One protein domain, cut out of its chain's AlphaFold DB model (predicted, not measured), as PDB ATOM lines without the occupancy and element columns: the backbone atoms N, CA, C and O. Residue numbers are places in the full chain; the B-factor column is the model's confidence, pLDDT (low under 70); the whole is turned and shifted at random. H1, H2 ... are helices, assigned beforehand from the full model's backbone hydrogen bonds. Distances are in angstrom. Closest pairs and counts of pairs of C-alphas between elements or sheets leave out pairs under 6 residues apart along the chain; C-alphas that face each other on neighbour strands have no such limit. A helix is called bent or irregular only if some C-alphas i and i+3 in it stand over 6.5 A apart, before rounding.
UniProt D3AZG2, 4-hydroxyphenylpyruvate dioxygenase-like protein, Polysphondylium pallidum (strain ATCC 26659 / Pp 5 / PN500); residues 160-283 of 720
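What this domain is: This is residues 160 to 283 of the 720 residues of the protein "4-hydroxyphenylpyruvate dioxygenase-like protein" of Polysphondylium pallidum (strain ATCC 26659 / Pp 5 / PN500) (UniProt D3AZG2). Bent helix H2 runs back along the long helix H1, its arm H2b packing between H1 and H3a; H3b, H4 and H5 trail off loosely, H5 square to H4. The 124 printed residues, all helix by class, have five named helices, H1 to H5, and no named strand; only just loose, close to compact (radius of gyration of the C-alphas 16.8 A), spanning 53 by 41 by 25 A.

Where its parts are: H1, residues 160 to 189, runs 43.2 A from (-71.743, -5.426, -19.192). By hydrogen bonds H2, residues 202 to 226, and H3, 230 to 254, were each assigned as one helix but are bent: C-alphas 214 and 217 are 6.8 A apart, 241 and 244 6.7 A. Their arms are H2a, 202 to 214, H2b, 217 to 226, H3a, 230 to 241, and H3b, 244 to 254. H4 is residues 258 to 271, 20.9 A; H5, 273 to 282, ends at (-34.212, -14.940, -22.374).

How they stand to each other: H1 touches H2b at a steep tilt of 48 degrees, C-alphas of Thr 175 and Leu 220 closest, 5.5 A. With residues 179 to 187 alone it touches H2a, a hairpin, closest C-alphas Val 183 and Met 212, 5.9 A. H2b and H3a, a hairpin, touch at 3 degrees, shallow, opposite ways, closest C-alphas Gly 224 and His 230, 4.9 A. H4 is close but not clearly touching H3b, C-alphas of Leu 252 and Tyr 261 7.2 A apart, and H5, about perpendicular at 87 degrees, closest C-alphas Phe 269 and Tyr 275, 5.9 A. Every O i to N i+4 pair is within hydrogen-bond range in H2a, H2b, H3b and H5; in H1 25 of 26, H3a 6 of 8, H4 8 of 10.

The domain as a whole: The farthest C-alphas, Lys 160 and Ser 259, are 52.7 A apart. The printed part has no cut; H1 to H2 is a long link. pLDDT is under 70 at residues 197 to 200 and 241 to 283.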
ATOM      1  N   LYS A 160     -72.833  -4.446 -19.073       79.19
ATOM      2  CA  LYS A 160     -71.743  -5.426 -19.192       79.19
ATOM      3  C   LYS A 160     -70.496  -5.002 -18.398       79.19
ATOM      4  O   LYS A 160     -69.936  -5.824 -17.686       79.19
ATOM      5  N   TRP A 161     -70.097  -3.726 -18.437       85.19
ATOM      6  CA  TRP A 161     -68.966  -3.214 -17.645       85.19
ATOM      7  C   TRP A 161     -69.171  -3.378 -16.131       85.19
ATOM      8  O   TRP A 161     -68.236  -3.756 -15.429       85.19
ATOM      9  N   ILE A 162     -70.391  -3.157 -15.625       80.44
ATOM     10  CA  ILE A 162     -70.715  -3.368 -14.202       80.44
ATOM     11  C   ILE A 162     -70.549  -4.849 -13.823       80.44
ATOM     12  O   ILE A 162     -69.942  -5.154 -12.797       80.44
ATOM     13  N   ILE A 163     -71.012  -5.767 -14.678       82.12
ATOM     14  CA  ILE A 163     -70.853  -7.220 -14.494       82.12
ATOM     15  C   ILE A 163     -69.366  -7.630 -14.527       82.12
ATOM     16  O   ILE A 163     -68.907  -8.369 -13.661       82.12
ATOM     17  N   GLU A 164     -68.562  -7.100 -15.454       83.12
ATOM     18  CA  GLU A 164     -67.106  -7.335 -15.455       83.12
ATOM     19  C   GLU A 164     -66.429  -6.862 -14.163       83.12
ATOM     20  O   GLU A 164     -65.514  -7.512 -13.645       83.12
ATOM     21  N   LYS A 165     -66.876  -5.725 -13.616       82.94
ATOM     22  CA  LYS A 165     -66.336  -5.189 -12.366       82.94
ATOM     23  C   LYS A 165     -66.771  -5.983 -11.141       82.94
ATOM     24  O   LYS A 165     -65.939  -6.148 -10.249       82.94
ATOM     25  N   SER A 166     -67.979  -6.546 -11.108       85.75
ATOM     26  CA  SER A 166     -68.375  -7.442 -10.016       85.75
ATOM     27  C   SER A 166     -67.531  -8.721 -10.004       85.75
ATOM     28  O   SER A 166     -67.002  -9.067  -8.950       85.75
ATOM     29  N   TYR A 167     -67.270  -9.351 -11.160       84.94
ATOM     30  CA  TYR A 167     -66.358 -10.502 -11.239       84.94
ATOM     31  C   TYR A 167     -64.944 -10.172 -10.740       84.94
ATOM     32  O   TYR A 167     -64.356 -10.948  -9.987       84.94
ATOM     33  N   GLN A 168     -64.400  -9.006 -11.109       85.50
ATOM     34  CA  GLN A 168     -63.082  -8.569 -10.631       85.50
ATOM     35  C   GLN A 168     -63.059  -8.386  -9.105       85.50
ATOM     36  O   GLN A 168     -62.137  -8.871  -8.451       85.50
ATOM     37  N   MET A 169     -64.081  -7.740  -8.533       86.75
ATOM     38  CA  MET A 169     -64.191  -7.532  -7.083       86.75
ATOM     39  C   MET A 169     -64.346  -8.849  -6.312       86.75
ATOM     40  O   MET A 169     -63.666  -9.043  -5.307       86.75
ATOM     41  N   VAL A 170     -65.174  -9.779  -6.803       91.19
ATOM     42  CA  VAL A 170     -65.364 -11.108  -6.194       91.19
ATOM     43  C   VAL A 170     -64.052 -11.897  -6.174       91.19
ATOM     44  O   VAL A 170     -63.674 -12.422  -5.126       91.19
ATOM     45  N   VAL A 171     -63.306 -11.927  -7.286       89.31
ATOM     46  CA  VAL A 171     -61.999 -12.607  -7.338       89.31
ATOM     47  C   VAL A 171     -61.010 -11.995  -6.340       89.31
ATOM     48  O   VAL A 171     -60.352 -12.743  -5.616       89.31
ATOM     49  N   PHE A 172     -60.918 -10.663  -6.239       88.94
ATOM     50  CA  PHE A 172     -60.034 -10.019  -5.257       88.94
ATOM     51  C   PHE A 172     -60.447 -10.308  -3.804       88.94
ATOM     52  O   PHE A 172     -59.573 -10.593  -2.980       88.94
ATOM     53  N   ALA A 173     -61.747 -10.293  -3.497       88.56
ATOM     54  CA  ALA A 173     -62.269 -10.582  -2.161       88.56
ATOM     55  C   ALA A 173     -61.960 -12.023  -1.713       88.56
ATOM     56  O   ALA A 173     -61.439 -12.233  -0.617       88.56
ATOM     57  N   ILE A 174     -62.210 -13.014  -2.577       92.12
ATOM     58  CA  ILE A 174     -61.941 -14.429  -2.272       92.12
ATOM     59  C   ILE A 174     -60.430 -14.686  -2.169       92.12
ATOM     60  O   ILE A 174     -59.975 -15.349  -1.233       92.12
ATOM     61  N   THR A 175     -59.632 -14.116  -3.081       91.19
ATOM     62  CA  THR A 175     -58.174 -14.334  -3.138       91.19
ATOM     63  C   THR A 175     -57.480 -13.995  -1.819       91.19
ATOM     64  O   THR A 175     -56.603 -14.747  -1.399       91.19
ATOM     65  N   GLY A 176     -57.867 -12.906  -1.143       85.50
ATOM     66  CA  GLY A 176     -57.276 -12.522   0.146       85.50
ATOM     67  C   GLY A 176     -57.424 -13.613   1.210       85.50
ATOM     68  O   GLY A 176     -56.432 -14.054   1.796       85.50
ATOM     69  N   SER A 177     -58.650 -14.105   1.403       87.81
ATOM     70  CA  SER A 177     -58.962 -15.158   2.374       87.81
ATOM     71  C   SER A 177     -58.340 -16.506   2.002       87.81
ATOM     72  O   SER A 177     -57.806 -17.193   2.874       87.81
ATOM     73  N   SER A 178     -58.353 -16.884   0.718       89.81
ATOM     74  CA  SER A 178     -57.721 -18.125   0.246       89.81
ATOM     75  C   SER A 178     -56.201 -18.101   0.415       89.81
ATOM     76  O   SER A 178     -55.627 -19.060   0.927       89.81
ATOM     77  N   ALA A 179     -55.541 -17.002   0.034       88.56
ATOM     78  CA  ALA A 179     -54.093 -16.873   0.155       88.56
ATOM     79  C   ALA A 179     -53.646 -16.928   1.623       88.56
ATOM     80  O   ALA A 179     -52.667 -17.603   1.929       88.56
ATOM     81  N   LEU A 180     -54.404 -16.319   2.544       87.19
ATOM     82  CA  LEU A 180     -54.122 -16.400   3.978       87.19
ATOM     83  C   LEU A 180     -54.159 -17.846   4.506       87.19
ATOM     84  O   LEU A 180     -53.291 -18.225   5.294       87.19
ATOM     85  N   HIS A 181     -55.122 -18.664   4.066       87.56
ATOM     86  CA  HIS A 181     -55.201 -20.080   4.452       87.56
ATOM     87  C   HIS A 181     -54.029 -20.893   3.893       87.56
ATOM     88  O   HIS A 181     -53.379 -21.617   4.648       87.56
ATOM     89  N   VAL A 182     -53.711 -20.724   2.604       88.19
ATOM     90  CA  VAL A 182     -52.568 -21.392   1.952       88.19
ATOM     91  C   VAL A 182     -51.253 -21.029   2.647       88.19
ATOM     92  O   VAL A 182     -50.466 -21.911   2.978       88.19
ATOM     93  N   VAL A 183     -51.030 -19.746   2.944       87.25
ATOM     94  CA  VAL A 183     -49.817 -19.278   3.630       87.25
ATOM     95  C   VAL A 183     -49.727 -19.827   5.050       87.25
ATOM     96  O   VAL A 183     -48.670 -20.319   5.428       87.25
ATOM     97  N   ARG A 184     -50.814 -19.811   5.835       84.44
ATOM     98  CA  ARG A 184     -50.815 -20.396   7.191       84.44
ATOM     99  C   ARG A 184     -50.487 -21.892   7.174       84.44
ATOM    100  O   ARG A 184     -49.691 -22.340   7.994       84.44
ATOM    101  N   TYR A 185     -51.050 -22.640   6.225       87.75
ATOM    102  CA  TYR A 185     -50.753 -24.062   6.037       87.75
ATOM    103  C   TYR A 185     -49.271 -24.293   5.695       87.75
ATOM    104  O   TYR A 185     -48.616 -25.134   6.308       87.75
ATOM    105  N   LEU A 186     -48.714 -23.508   4.765       84.50
ATOM    106  CA  LEU A 186     -47.305 -23.606   4.372       84.50
ATOM    107  C   LEU A 186     -46.343 -23.199   5.499       84.50
ATOM    108  O   LEU A 186     -45.342 -23.875   5.708       84.50
ATOM    109  N   LEU A 187     -46.634 -22.149   6.268       84.12
ATOM    110  CA  LEU A 187     -45.784 -21.749   7.399       84.12
ATOM    111  C   LEU A 187     -45.704 -22.837   8.475       84.12
ATOM    112  O   LEU A 187     -44.619 -23.110   8.985       84.12
ATOM    113  N   LYS A 188     -46.828 -23.506   8.764       83.25
ATOM    114  CA  LYS A 188     -46.876 -24.610   9.729       83.25
ATOM    115  C   LYS A 188     -46.174 -25.876   9.219       83.25
ATOM    116  O   LYS A 188     -45.398 -26.483   9.956       83.25
ATOM    117  N   ASN A 189     -46.427 -26.271   7.970       83.31
ATOM    118  CA  ASN A 189     -46.027 -27.591   7.469       83.31
ATOM    119  C   ASN A 189     -44.702 -27.611   6.696       83.31
ATOM    120  O   ASN A 189     -44.053 -28.649   6.673       83.31
ATOM    121  N   LEU A 190     -44.311 -26.504   6.055       77.44
ATOM    122  CA  LEU A 190     -43.073 -26.405   5.267       77.44
ATOM    123  C   LEU A 190     -41.956 -25.679   6.031       77.44
ATOM    124  O   LEU A 190     -40.794 -26.048   5.906       77.44
ATOM    125  N   TRP A 191     -42.304 -24.647   6.807       74.62
ATOM    126  CA  TRP A 191     -41.328 -23.842   7.556       74.62
ATOM    127  C   TRP A 191     -41.281 -24.164   9.056       74.62
ATOM    128  O   TRP A 191     -40.345 -23.739   9.728       74.62
ATOM    129  N   HIS A 192     -42.270 -24.897   9.581       80.06
ATOM    130  CA  HIS A 192     -42.423 -25.222  11.007       80.06
ATOM    131  C   HIS A 192     -42.373 -24.001  11.948       80.06
ATOM    132  O   HIS A 192     -41.880 -24.097  13.071       80.06
ATOM    133  N   VAL A 193     -42.905 -22.851  11.509       78.75
ATOM    134  CA  VAL A 193     -42.974 -21.629  12.328       78.75
ATOM    135  C   VAL A 193     -44.425 -21.294  12.659       78.75
ATOM    136  O   VAL A 193     -45.235 -21.043  11.765       78.75
ATOM    137  N   GLU A 194     -44.742 -21.227  13.951       75.88
ATOM    138  CA  GLU A 194     -46.040 -20.780  14.464       75.88
ATOM    139  C   GLU A 194     -45.918 -19.383  15.102       75.88
ATOM    140  O   GLU A 194     -44.880 -19.022  15.659       75.88
ATOM    141  N   GLY A 195     -46.961 -18.556  14.982       78.81
ATOM    142  CA  GLY A 195     -46.942 -17.173  15.461       78.81
ATOM    143  C   GLY A 195     -48.055 -16.302  14.877       78.81
ATOM    144  O   GLY A 195     -48.970 -16.781  14.204       78.81
ATOM    145  N   THR A 196     -47.973 -14.995  15.131       76.50
ATOM    146  CA  THR A 196     -48.875 -13.979  14.568       76.50
ATOM    147  C   THR A 196     -48.070 -12.854  13.915       76.50
ATOM    148  O   THR A 196     -46.957 -12.552  14.334       76.50
ATOM    149  N   VAL A 197     -48.626 -12.206  12.886       69.94
ATOM    150  CA  VAL A 197     -47.910 -11.183  12.091       69.94
ATOM    151  C   VAL A 197     -47.518  -9.953  12.927       69.94
ATOM    152  O   VAL A 197     -46.491  -9.333  12.656       69.94
ATOM    153  N   PHE A 198     -48.316  -9.628  13.951       66.88
ATOM    154  CA  PHE A 198     -48.168  -8.432  14.791       66.88
ATOM    155  C   PHE A 198     -47.683  -8.712  16.227       66.88
ATOM    156  O   PHE A 198     -47.449  -7.764  16.968       66.88
ATOM    157  N   GLY A 199     -47.531  -9.980  16.627       64.81
ATOM    158  CA  GLY A 199     -47.120 -10.360  17.988       64.81
ATOM    159  C   GLY A 199     -46.259 -11.626  18.080       64.81
ATOM    160  O   GLY A 199     -46.038 -12.127  19.176       64.81
ATOM    161  N   GLY A 200     -45.807 -12.177  16.950       67.88
ATOM    162  CA  GLY A 200     -44.894 -13.320  16.896       67.88
ATOM    163  C   GLY A 200     -43.420 -12.918  16.720       67.88
ATOM    164  O   GLY A 200     -43.104 -11.738  16.560       67.88
ATOM    165  N   PRO A 201     -42.499 -13.900  16.700       74.81
ATOM    166  CA  PRO A 201     -41.086 -13.657  16.418       74.81
ATOM    167  C   PRO A 201     -40.885 -13.023  15.034       74.81
ATOM    168  O   PRO A 201     -41.559 -13.400  14.077       74.81
ATOM    169  N   TRP A 202     -39.887 -12.144  14.881       75.06
ATOM    170  CA  TRP A 202     -39.563 -11.500  13.591       75.06
ATOM    171  C   TRP A 202     -39.392 -12.509  12.439       75.06
ATOM    172  O   TRP A 202     -39.764 -12.235  11.299       75.06
ATOM    173  N   GLN A 203     -38.868 -13.702  12.741       72.69
ATOM    174  CA  GLN A 203     -38.729 -14.812  11.795       72.69
ATOM    175  C   GLN A 203     -40.077 -15.264  11.208       72.69
ATOM    176  O   GLN A 203     -40.161 -15.479  10.000       72.69
ATOM    177  N   PHE A 204     -41.140 -15.337  12.022       78.38
ATOM    178  CA  PHE A 204     -42.491 -15.656  11.555       78.38
ATOM    179  C   PHE A 204     -43.016 -14.566  10.618       78.38
ATOM    180  O   PHE A 204     -43.486 -14.868   9.524       78.38
ATOM    181  N   THR A 205     -42.883 -13.294  11.000       74.25
ATOM    182  CA  THR A 205     -43.332 -12.159  10.179       74.25
ATOM    183  C   THR A 205     -42.588 -12.101   8.839       74.25
ATOM    184  O   THR A 205     -43.214 -11.913   7.795       74.25
ATOM    185  N   ALA A 206     -41.274 -12.351   8.828       74.38
ATOM    186  CA  ALA A 206     -40.482 -12.435   7.601       74.38
ATOM    187  C   ALA A 206     -40.900 -13.620   6.708       74.38
ATOM    188  O   ALA A 206     -41.174 -13.423   5.521       74.38
ATOM    189  N   ALA A 207     -41.011 -14.829   7.270       76.12
ATOM    190  CA  ALA A 207     -41.454 -16.018   6.538       76.12
ATOM    191  C   ALA A 207     -42.879 -15.847   5.983       76.12
ATOM    192  O   ALA A 207     -43.150 -16.230   4.841       76.12
ATOM    193  N   TYR A 208     -43.772 -15.207   6.746       83.19
ATOM    194  CA  TYR A 208     -45.129 -14.868   6.328       83.19
ATOM    195  C   TYR A 208     -45.134 -13.959   5.101       83.19
ATOM    196  O   TYR A 208     -45.786 -14.293   4.114       83.19
ATOM    197  N   PHE A 209     -44.379 -12.855   5.107       81.81
ATOM    198  CA  PHE A 209     -44.331 -11.961   3.948       81.81
ATOM    199  C   PHE A 209     -43.692 -12.619   2.717       81.81
ATOM    200  O   PHE A 209     -44.217 -12.449   1.620       81.81
ATOM    201  N   ILE A 210     -42.627 -13.413   2.878       79.06
ATOM    202  CA  ILE A 210     -41.988 -14.151   1.769       79.06
ATOM    203  C   ILE A 210     -42.958 -15.171   1.150       79.06
ATOM    204  O   ILE A 210     -43.126 -15.219  -0.073       79.06
ATOM    205  N   THR A 211     -43.639 -15.953   1.991       80.56
ATOM    206  CA  THR A 211     -44.590 -16.981   1.543       80.56
ATOM    207  C   THR A 211     -45.830 -16.337   0.923       80.56
ATOM    208  O   THR A 211     -46.246 -16.731  -0.162       80.56
ATOM    209  N   MET A 212     -46.384 -15.286   1.537       83.69
ATOM    210  CA  MET A 212     -47.536 -14.548   1.008       83.69
ATOM    211  C   MET A 212     -47.228 -13.874  -0.327       83.69
ATOM    212  O   MET A 212     -48.020 -13.983  -1.260       83.69
ATOM    213  N   PHE A 213     -46.065 -13.234  -0.456       83.31
ATOM    214  CA  PHE A 213     -45.644 -12.605  -1.704       83.31
ATOM    215  C   PHE A 213     -45.475 -13.626  -2.841       83.31
ATOM    216  O   PHE A 213     -45.847 -13.350  -3.980       83.31
ATOM    217  N   THR A 214     -44.973 -14.822  -2.519       80.69
ATOM    218  CA  THR A 214     -44.826 -15.920  -3.483       80.69
ATOM    219  C   THR A 214     -46.172 -16.549  -3.852       80.69
ATOM    220  O   THR A 214     -46.435 -16.745  -5.032       80.69
ATOM    221  N   CYS A 215     -47.046 -16.848  -2.884       83.88
ATOM    222  CA  CYS A 215     -48.284 -17.605  -3.112       83.88
ATOM    223  C   CYS A 215     -49.460 -16.757  -3.624       83.88
ATOM    224  O   CYS A 215     -50.245 -17.242  -4.441       83.88
ATOM    225  N   TYR A 216     -49.600 -15.505  -3.173       88.31
ATOM    226  CA  TYR A 216     -50.749 -14.651  -3.506       88.31
ATOM    227  C   TYR A 216     -50.983 -14.491  -5.024       88.31
ATOM    228  O   TYR A 216     -52.132 -14.640  -5.447       88.31
ATOM    229  N   PRO A 217     -49.957 -14.284  -5.879       88.06
ATOM    230  CA  PRO A 217     -50.153 -14.207  -7.326       88.06
ATOM    231  C   PRO A 217     -50.739 -15.490  -7.931       88.06
ATOM    232  O   PRO A 217     -51.594 -15.404  -8.811       88.06
ATOM    233  N   PHE A 218     -50.322 -16.675  -7.468       86.75
ATOM    234  CA  PHE A 218     -50.846 -17.950  -7.979       86.75
ATOM    235  C   PHE A 218     -52.293 -18.183  -7.546       86.75
ATOM    236  O   PHE A 218     -53.101 -18.611  -8.364       86.75
ATOM    237  N   VAL A 219     -52.648 -17.837  -6.305       89.69
ATOM    238  CA  VAL A 219     -54.040 -17.905  -5.823       89.69
ATOM    239  C   VAL A 219     -54.932 -16.922  -6.594       89.69
ATOM    240  O   VAL A 219     -56.030 -17.289  -7.009       89.69
ATOM    241  N   LEU A 220     -54.437 -15.710  -6.876       89.31
ATOM    242  CA  LEU A 220     -55.126 -14.718  -7.709       89.31
ATOM    243  C   LEU A 220     -55.341 -15.224  -9.144       89.31
ATOM    244  O   LEU A 220     -56.421 -15.052  -9.711       89.31
ATOM    245  N   LEU A 221     -54.326 -15.858  -9.738       88.38
ATOM    246  CA  LEU A 221     -54.411 -16.425 -11.083       88.38
ATOM    247  C   LEU A 221     -55.335 -17.650 -11.132       88.38
ATOM    248  O   LEU A 221     -56.075 -17.794 -12.102       88.38
ATOM    249  N   PHE A 222     -55.338 -18.492 -10.096       90.06
ATOM    250  CA  PHE A 222     -56.240 -19.637  -9.966       90.06
ATOM    251  C   PHE A 222     -57.705 -19.187  -9.958       90.06
ATOM    252  O   PHE A 222     -58.465 -19.581 -10.842       90.06
ATOM    253  N   TRP A 223     -58.091 -18.283  -9.049       88.75
ATOM    254  CA  TRP A 223     -59.456 -17.745  -9.020       88.75
ATOM    255  C   TRP A 223     -59.788 -16.956 -10.289       88.75
ATOM    256  O   TRP A 223     -60.847 -17.156 -10.876       88.75
ATOM    257  N   GLY A 224     -58.862 -16.135 -10.793       85.19
ATOM    258  CA  GLY A 224     -59.028 -15.451 -12.075       85.19
ATOM    259  C   GLY A 224     -59.280 -16.405 -13.248       85.19
ATOM    260  O   GLY A 224     -60.030 -16.066 -14.161       85.19
ATOM    261  N   THR A 225     -58.706 -17.611 -13.208       84.81
ATOM    262  CA  THR A 225     -58.928 -18.673 -14.200       84.81
ATOM    263  C   THR A 225     -60.233 -19.424 -13.955       84.81
ATOM    264  O   THR A 225     -60.904 -19.748 -14.927       84.81
ATOM    265  N   LEU A 226     -60.658 -19.643 -12.707       84.62
ATOM    266  CA  LEU A 226     -61.944 -20.278 -12.375       84.62
ATOM    267  C   LEU A 226     -63.163 -19.395 -12.714       84.62
ATOM    268  O   LEU A 226     -64.234 -19.907 -13.011       84.62
ATOM    269  N   PHE A 227     -62.993 -18.072 -12.719       84.00
ATOM    270  CA  PHE A 227     -64.012 -17.111 -13.163       84.00
ATOM    271  C   PHE A 227     -63.923 -16.765 -14.668       84.00
ATOM    272  O   PHE A 227     -64.602 -15.850 -15.134       84.00
ATOM    273  N   GLY A 228     -63.078 -17.458 -15.443       79.00
ATOM    274  CA  GLY A 228     -62.951 -17.272 -16.898       79.00
ATOM    275  C   GLY A 228     -62.315 -15.943 -17.334       79.00
ATOM    276  O   GLY A 228     -62.532 -15.506 -18.465       79.00
ATOM    277  N   ARG A 229     -61.559 -15.276 -16.445       82.56
ATOM    278  CA  ARG A 229     -60.918 -13.955 -16.644       82.56
ATOM    279  C   ARG A 229     -59.393 -13.999 -16.507       82.56
ATOM    280  O   ARG A 229     -58.760 -12.999 -16.154       82.56
ATOM    281  N   HIS A 230     -58.778 -15.139 -16.814       78.19
ATOM    282  CA  HIS A 230     -57.337 -15.376 -16.674       78.19
ATOM    283  C   HIS A 230     -56.484 -14.327 -17.395       78.19
ATOM    284  O   HIS A 230     -55.479 -13.907 -16.836       78.19
ATOM    285  N   GLN A 231     -56.880 -13.828 -18.575       74.06
ATOM    286  CA  GLN A 231     -56.112 -12.796 -19.299       74.06
ATOM    287  C   GLN A 231     -55.973 -11.477 -18.519       74.06
ATOM    288  O   GLN A 231     -54.929 -10.824 -18.586       74.06
ATOM    289  N   PHE A 232     -56.998 -11.087 -17.753       80.56
ATOM    290  CA  PHE A 232     -56.946  -9.895 -16.903       80.56
ATOM    291  C   PHE A 232     -55.984 -10.121 -15.730       80.56
ATOM    292  O   PHE A 232     -55.037  -9.355 -15.536       80.56
ATOM    293  N   PHE A 233     -56.161 -11.223 -14.996       82.81
ATOM    294  CA  PHE A 233     -55.348 -11.533 -13.816       82.81
ATOM    295  C   PHE A 233     -53.909 -11.955 -14.149       82.81
ATOM    296  O   PHE A 233     -53.010 -11.681 -13.358       82.81
ATOM    297  N   LYS A 234     -53.633 -12.480 -15.351       78.38
ATOM    298  CA  LYS A 234     -52.279 -12.744 -15.874       78.38
ATOM    299  C   LYS A 234     -51.401 -11.488 -15.862       78.38
ATOM    300  O   LYS A 234     -50.222 -11.574 -15.523       78.38
ATOM    301  N   LYS A 235     -51.963 -10.308 -16.160       73.31
ATOM    302  CA  LYS A 235     -51.230  -9.029 -16.085       73.31
ATOM    303  C   LYS A 235     -50.844  -8.673 -14.642       73.31
ATOM    304  O   LYS A 235     -49.735  -8.199 -14.409       73.31
ATOM    305  N   PHE A 236     -51.722  -8.939 -13.672       77.19
ATOM    306  CA  PHE A 236     -51.426  -8.747 -12.246       77.19
ATOM    307  C   PHE A 236     -50.411  -9.767 -11.729       77.19
ATOM    308  O   PHE A 236     -49.464  -9.367 -11.056       77.19
ATOM    309  N   PHE A 237     -50.555 -11.040 -12.112       80.94
ATOM    310  CA  PHE A 237     -49.602 -12.108 -11.812       80.94
ATOM    311  C   PHE A 237     -48.184 -11.710 -12.230       80.94
ATOM    312  O   PHE A 237     -47.321 -11.587 -11.369       80.94
ATOM    313  N   LEU A 238     -47.966 -11.402 -13.516       71.50
ATOM    314  CA  LEU A 238     -46.654 -11.005 -14.047       71.50
ATOM    315  C   LEU A 238     -46.105  -9.738 -13.368       71.50
ATOM    316  O   LEU A 238     -44.918  -9.656 -13.051       71.50
ATOM    317  N   ARG A 239     -46.963  -8.747 -13.093       70.62
ATOM    318  CA  ARG A 239     -46.556  -7.511 -12.410       70.62
ATOM    319  C   ARG A 239     -46.104  -7.757 -10.967       70.62
ATOM    320  O   ARG A 239     -45.178  -7.085 -10.515       70.62
ATOM    321  N   MET A 240     -46.751  -8.678 -10.254       73.88
ATOM    322  CA  MET A 240     -46.388  -9.040  -8.883       73.88
ATOM    323  C   MET A 240     -45.147  -9.938  -8.852       73.88
ATOM    324  O   MET A 240     -44.215  -9.623  -8.122       73.88
ATOM    325  N   THR A 241     -45.084 -10.989  -9.674       67.12
ATOM    326  CA  THR A 241     -43.969 -11.952  -9.654       67.12
ATOM    327  C   THR A 241     -42.670 -11.395 -10.236       67.12
ATOM    328  O   THR A 241     -41.609 -11.687  -9.699       67.12
ATOM    329  N   ILE A 242     -42.722 -10.564 -11.285       60.53
ATOM    330  CA  ILE A 242     -41.522 -10.049 -11.976       60.53
ATOM    331  C   ILE A 242     -41.268  -8.571 -11.639       60.53
ATOM    332  O   ILE A 242     -40.160  -8.183 -11.266       60.53
ATOM    333  N   GLY A 243     -42.299  -7.727 -11.740       56.84
ATOM    334  CA  GLY A 243     -42.134  -6.267 -11.696       56.84
ATOM    335  C   GLY A 243     -41.842  -5.673 -10.312       56.84
ATOM    336  O   GLY A 243     -41.215  -4.616 -10.214       56.84
ATOM    337  N   PHE A 244     -42.284  -6.314  -9.227       61.66
ATOM    338  CA  PHE A 244     -42.052  -5.818  -7.864       61.66
ATOM    339  C   PHE A 244     -40.654  -6.174  -7.311       61.66
ATOM    340  O   PHE A 244     -39.997  -5.257  -6.808       61.66
ATOM    341  N   PRO A 245     -40.116  -7.404  -7.483       61.03
ATOM    342  CA  PRO A 245     -38.725  -7.709  -7.131       61.03
ATOM    343  C   PRO A 245     -37.722  -6.785  -7.832       61.03
ATOM    344  O   PRO A 245     -36.824  -6.251  -7.184       61.03
ATOM    345  N   GLN A 246     -37.928  -6.492  -9.122       55.19
ATOM    346  CA  GLN A 246     -37.096  -5.547  -9.881       55.19
ATOM    347  C   GLN A 246     -37.089  -4.127  -9.278       55.19
ATOM    348  O   GLN A 246     -36.049  -3.466  -9.261       55.19
ATOM    349  N   ARG A 247     -38.222  -3.647  -8.742       59.03
ATOM    350  CA  ARG A 247     -38.306  -2.331  -8.076       59.03
ATOM    351  C   ARG A 247     -37.562  -2.307  -6.743       59.03
ATOM    352  O   ARG A 247     -36.840  -1.347  -6.483       59.03
ATOM    353  N   ILE A 248     -37.689  -3.359  -5.930       56.94
ATOM    354  CA  ILE A 248     -36.908  -3.498  -4.691       56.94
ATOM    355  C   ILE A 248     -35.411  -3.574  -5.010       56.94
ATOM    356  O   ILE A 248     -34.614  -2.904  -4.359       56.94
ATOM    357  N   MET A 249     -35.023  -4.312  -6.052       54.44
ATOM    358  CA  MET A 249     -33.627  -4.449  -6.471       54.44
ATOM    359  C   MET A 249     -33.002  -3.096  -6.860       54.44
ATOM    360  O   MET A 249     -31.911  -2.779  -6.385       54.44
ATOM    361  N   LYS A 250     -33.728  -2.248  -7.608       54.25
ATOM    362  CA  LYS A 250     -33.301  -0.866  -7.917       54.25
ATOM    363  C   LYS A 250     -33.159   0.013  -6.661       54.25
ATOM    364  O   LYS A 250     -32.228   0.812  -6.576       54.25
ATOM    365  N   LEU A 251     -34.035  -0.144  -5.664       55.47
ATOM    366  CA  LEU A 251     -33.933   0.579  -4.383       55.47
ATOM    367  C   LEU A 251     -32.749   0.096  -3.523       55.47
ATOM    368  O   LEU A 251     -32.079   0.912  -2.894       55.47
ATOM    369  N   LEU A 252     -32.453  -1.208  -3.523       51.53
ATOM    370  CA  LEU A 252     -31.312  -1.777  -2.799       51.53
ATOM    371  C   LEU A 252     -29.966  -1.391  -3.432       51.53
ATOM    372  O   LEU A 252     -29.039  -1.049  -2.695       51.53
ATOM    373  N   GLN A 253     -29.868  -1.363  -4.768       51.31
ATOM    374  CA  GLN A 253     -28.686  -0.849  -5.477       51.31
ATOM    375  C   GLN A 253     -28.379   0.607  -5.097       51.31
ATOM    376  O   GLN A 253     -27.224   0.936  -4.817       51.31
ATOM    377  N   LYS A 254     -29.406   1.467  -4.997       54.31
ATOM    378  CA  LYS A 254     -29.245   2.885  -4.625       54.31
ATOM    379  C   LYS A 254     -28.593   3.087  -3.244       54.31
ATOM    380  O   LYS A 254     -27.920   4.090  -3.036       54.31
ATOM    381  N   ASN A 255     -28.735   2.122  -2.331       51.75
ATOM    382  CA  ASN A 255     -28.253   2.207  -0.946       51.75
ATOM    383  C   ASN A 255     -26.894   1.514  -0.685       51.75
ATOM    384  O   ASN A 255     -26.538   1.304   0.474       51.75
ATOM    385  N   LYS A 256     -26.129   1.140  -1.727       47.53
ATOM    386  CA  LYS A 256     -24.729   0.637  -1.661       47.53
ATOM    387  C   LYS A 256     -24.426  -0.545  -0.701       47.53
ATOM    388  O   LYS A 256     -23.261  -0.879  -0.500       47.53
ATOM    389  N   LYS A 257     -25.416  -1.260  -0.144       46.66
ATOM    390  CA  LYS A 257     -25.193  -2.445   0.725       46.66
ATOM    391  C   LYS A 257     -24.926  -3.731  -0.079       46.66
ATOM    392  O   LYS A 257     -25.722  -4.670  -0.080       46.66
ATOM    393  N   GLN A 258     -23.763  -3.777  -0.729       48.41
ATOM    394  CA  GLN A 258     -23.318  -4.831  -1.659       48.41
ATOM    395  C   GLN A 258     -23.306  -6.264  -1.076       48.41
ATOM    396  O   GLN A 258     -23.593  -7.218  -1.793       48.41
ATOM    397  N   SER A 259     -23.045  -6.431   0.226       43.84
ATOM    398  CA  SER A 259     -23.036  -7.755   0.884       43.84
ATOM    399  C   SER A 259     -24.435  -8.397   0.979       43.84
ATOM    400  O   SER A 259     -24.605  -9.589   0.720       43.84
ATOM    401  N   ILE A 260     -25.469  -7.598   1.270       50.84
ATOM    402  CA  ILE A 260     -26.858  -8.088   1.350       50.84
ATOM    403  C   ILE A 260     -27.385  -8.418  -0.054       50.84
ATOM    404  O   ILE A 260     -28.082  -9.415  -0.232       50.84
ATOM    405  N   TYR A 261     -26.998  -7.623  -1.056       48.97
ATOM    406  CA  TYR A 261     -27.361  -7.811  -2.464       48.97
ATOM    407  C   TYR A 261     -27.010  -9.217  -2.988       48.97
ATOM    408  O   TYR A 261     -27.880  -9.886  -3.540       48.97
ATOM    409  N   ILE A 262     -25.786  -9.706  -2.744       49.34
ATOM    410  CA  ILE A 262     -25.326 -11.023  -3.233       49.34
ATOM    411  C   ILE A 262     -26.101 -12.176  -2.575       49.34
ATOM    412  O   ILE A 262     -26.504 -13.125  -3.249       49.34
ATOM    413  N   ASN A 263     -26.342 -12.098  -1.264       47.19
ATOM    414  CA  ASN A 263     -27.029 -13.164  -0.529       47.19
ATOM    415  C   ASN A 263     -28.536 -13.207  -0.833       47.19
ATOM    416  O   ASN A 263     -29.097 -14.294  -0.979       47.19
ATOM    417  N   VAL A 264     -29.180 -12.046  -1.010       47.78
ATOM    418  CA  VAL A 264     -30.585 -11.973  -1.448       47.78
ATOM    419  C   VAL A 264     -30.733 -12.418  -2.904       47.78
ATOM    420  O   VAL A 264     -31.670 -13.157  -3.195       47.78
ATOM    421  N   GLN A 265     -29.802 -12.067  -3.805       44.91
ATOM    422  CA  GLN A 265     -29.788 -12.628  -5.163       44.91
ATOM    423  C   GLN A 265     -29.737 -14.154  -5.120       44.91
ATOM    424  O   GLN A 265     -30.619 -14.789  -5.689       44.91
ATOM    425  N   LYS A 266     -28.767 -14.747  -4.409       42.16
ATOM    426  CA  LYS A 266     -28.649 -16.210  -4.319       42.16
ATOM    427  C   LYS A 266     -29.935 -16.859  -3.801       42.16
ATOM    428  O   LYS A 266     -30.413 -17.784  -4.439       42.16
ATOM    429  N   ALA A 267     -30.534 -16.345  -2.724       45.72
ATOM    430  CA  ALA A 267     -31.751 -16.920  -2.141       45.72
ATOM    431  C   ALA A 267     -33.011 -16.775  -3.021       45.72
ATOM    432  O   ALA A 267     -33.852 -17.675  -3.041       45.72
ATOM    433  N   VAL A 268     -33.157 -15.661  -3.750       46.78
ATOM    434  CA  VAL A 268     -34.298 -15.433  -4.657       46.78
ATOM    435  C   VAL A 268     -34.132 -16.215  -5.964       46.78
ATOM    436  O   VAL A 268     -35.114 -16.749  -6.478       46.78
ATOM    437  N   PHE A 269     -32.910 -16.330  -6.492       42.91
ATOM    438  CA  PHE A 269     -32.645 -17.048  -7.742       42.91
ATOM    439  C   PHE A 269     -32.666 -18.576  -7.588       42.91
ATOM    440  O   PHE A 269     -33.125 -19.242  -8.509       42.91
ATOM    441  N   THR A 270     -32.244 -19.152  -6.452       43.25
ATOM    442  CA  THR A 270     -32.222 -20.623  -6.294       43.25
ATOM    443  C   THR A 270     -33.596 -21.269  -6.112       43.25
ATOM    444  O   THR A 270     -33.737 -22.445  -6.430       43.25
ATOM    445  N   ASN A 271     -34.605 -20.537  -5.625       42.06
ATOM    446  CA  ASN A 271     -35.918 -21.104  -5.276       42.06
ATOM    447  C   ASN A 271     -37.081 -20.650  -6.174       42.06
ATOM    448  O   ASN A 271     -38.219 -21.070  -5.967       42.06
ATOM    449  N   SER A 272     -36.840 -19.785  -7.161       42.09
ATOM    450  CA  SER A 272     -37.927 -19.212  -7.958       42.09
ATOM    451  C   SER A 272     -38.124 -19.930  -9.291       42.09
ATOM    452  O   SER A 272     -37.234 -19.940 -10.138       42.09
ATOM    453  N   ILE A 273     -39.369 -20.340  -9.562       43.28
ATOM    454  CA  ILE A 273     -39.870 -20.664 -10.916       43.28
ATOM    455  C   ILE A 273     -39.576 -19.515 -11.905       43.28
ATOM    456  O   ILE A 273     -39.442 -19.745 -13.100       43.28
ATOM    457  N   ILE A 274     -39.399 -18.285 -11.410       40.34
ATOM    458  CA  ILE A 274     -38.950 -17.113 -12.176       40.34
ATOM    459  C   ILE A 274     -37.566 -17.324 -12.804       40.34
ATOM    460  O   ILE A 274     -37.372 -16.834 -13.909       40.34
ATOM    461  N   TYR A 275     -36.625 -18.052 -12.183       38.91
ATOM    462  CA  TYR A 275     -35.356 -18.366 -12.852       38.91
ATOM    463  C   TYR A 275     -35.622 -19.242 -14.072       38.91
ATOM    464  O   TYR A 275     -35.256 -18.849 -15.168       38.91
ATOM    465  N   ILE A 276     -36.376 -20.336 -13.918       39.31
ATOM    466  CA  ILE A 276     -36.743 -21.226 -15.031       39.31
ATOM    467  C   ILE A 276     -37.513 -20.457 -16.115       39.31
ATOM    468  O   ILE A 276     -37.120 -20.493 -17.271       39.31
ATOM    469  N   VAL A 277     -38.567 -19.713 -15.768       38.22
ATOM    470  CA  VAL A 277     -39.411 -18.995 -16.742       38.22
ATOM    471  C   VAL A 277     -38.685 -17.817 -17.393       38.22
ATOM    472  O   VAL A 277     -38.919 -17.561 -18.567       38.22
ATOM    473  N   THR A 278     -37.799 -17.112 -16.684       36.12
ATOM    474  CA  THR A 278     -36.999 -16.042 -17.302       36.12
ATOM    475  C   THR A 278     -35.921 -16.650 -18.191       36.12
ATOM    476  O   THR A 278     -35.863 -16.295 -19.356       36.12
ATOM    477  N   TYR A 279     -35.162 -17.637 -17.706       36.91
ATOM    478  CA  TYR A 279     -34.121 -18.349 -18.461       36.91
ATOM    479  C   TYR A 279     -34.673 -18.990 -19.750       36.91
ATOM    480  O   TYR A 279     -34.108 -18.780 -20.819       36.91
ATOM    481  N   TYR A 280     -35.841 -19.647 -19.692       38.59
ATOM    482  CA  TYR A 280     -36.548 -20.183 -20.872       38.59
ATOM    483  C   TYR A 280     -37.137 -19.116 -21.817       38.59
ATOM    484  O   TYR A 280     -37.583 -19.465 -22.907       38.59
ATOM    485  N   TRP A 281     -37.189 -17.838 -21.425       37.31
ATOM    486  CA  TRP A 281     -37.655 -16.737 -22.285       37.31
ATOM    487  C   TRP A 281     -36.545 -15.766 -22.712       37.31
ATOM    488  O   TRP A 281     -36.754 -15.021 -23.668       37.31
ATOM    489  N   THR A 282     -35.383 -15.773 -22.046       39.34
ATOM    490  CA  THR A 282     -34.212 -14.940 -22.374       39.34
ATOM    491  C   THR A 282     -33.111 -15.684 -23.127       39.34
ATOM    492  O   THR A 282     -32.186 -15.042 -23.602       39.34
ATOM    493  N   LEU A 283     -33.197 -17.008 -23.289       40.22
ATOM    494  CA  LEU A 283     -32.378 -17.751 -24.255       40.22
ATOM    495  C   LEU A 283     -32.953 -17.576 -25.674       40.22
ATOM    496  O   LEU A 283     -33.652 -18.449 -26.182       40.22
TER     497      LEU A 283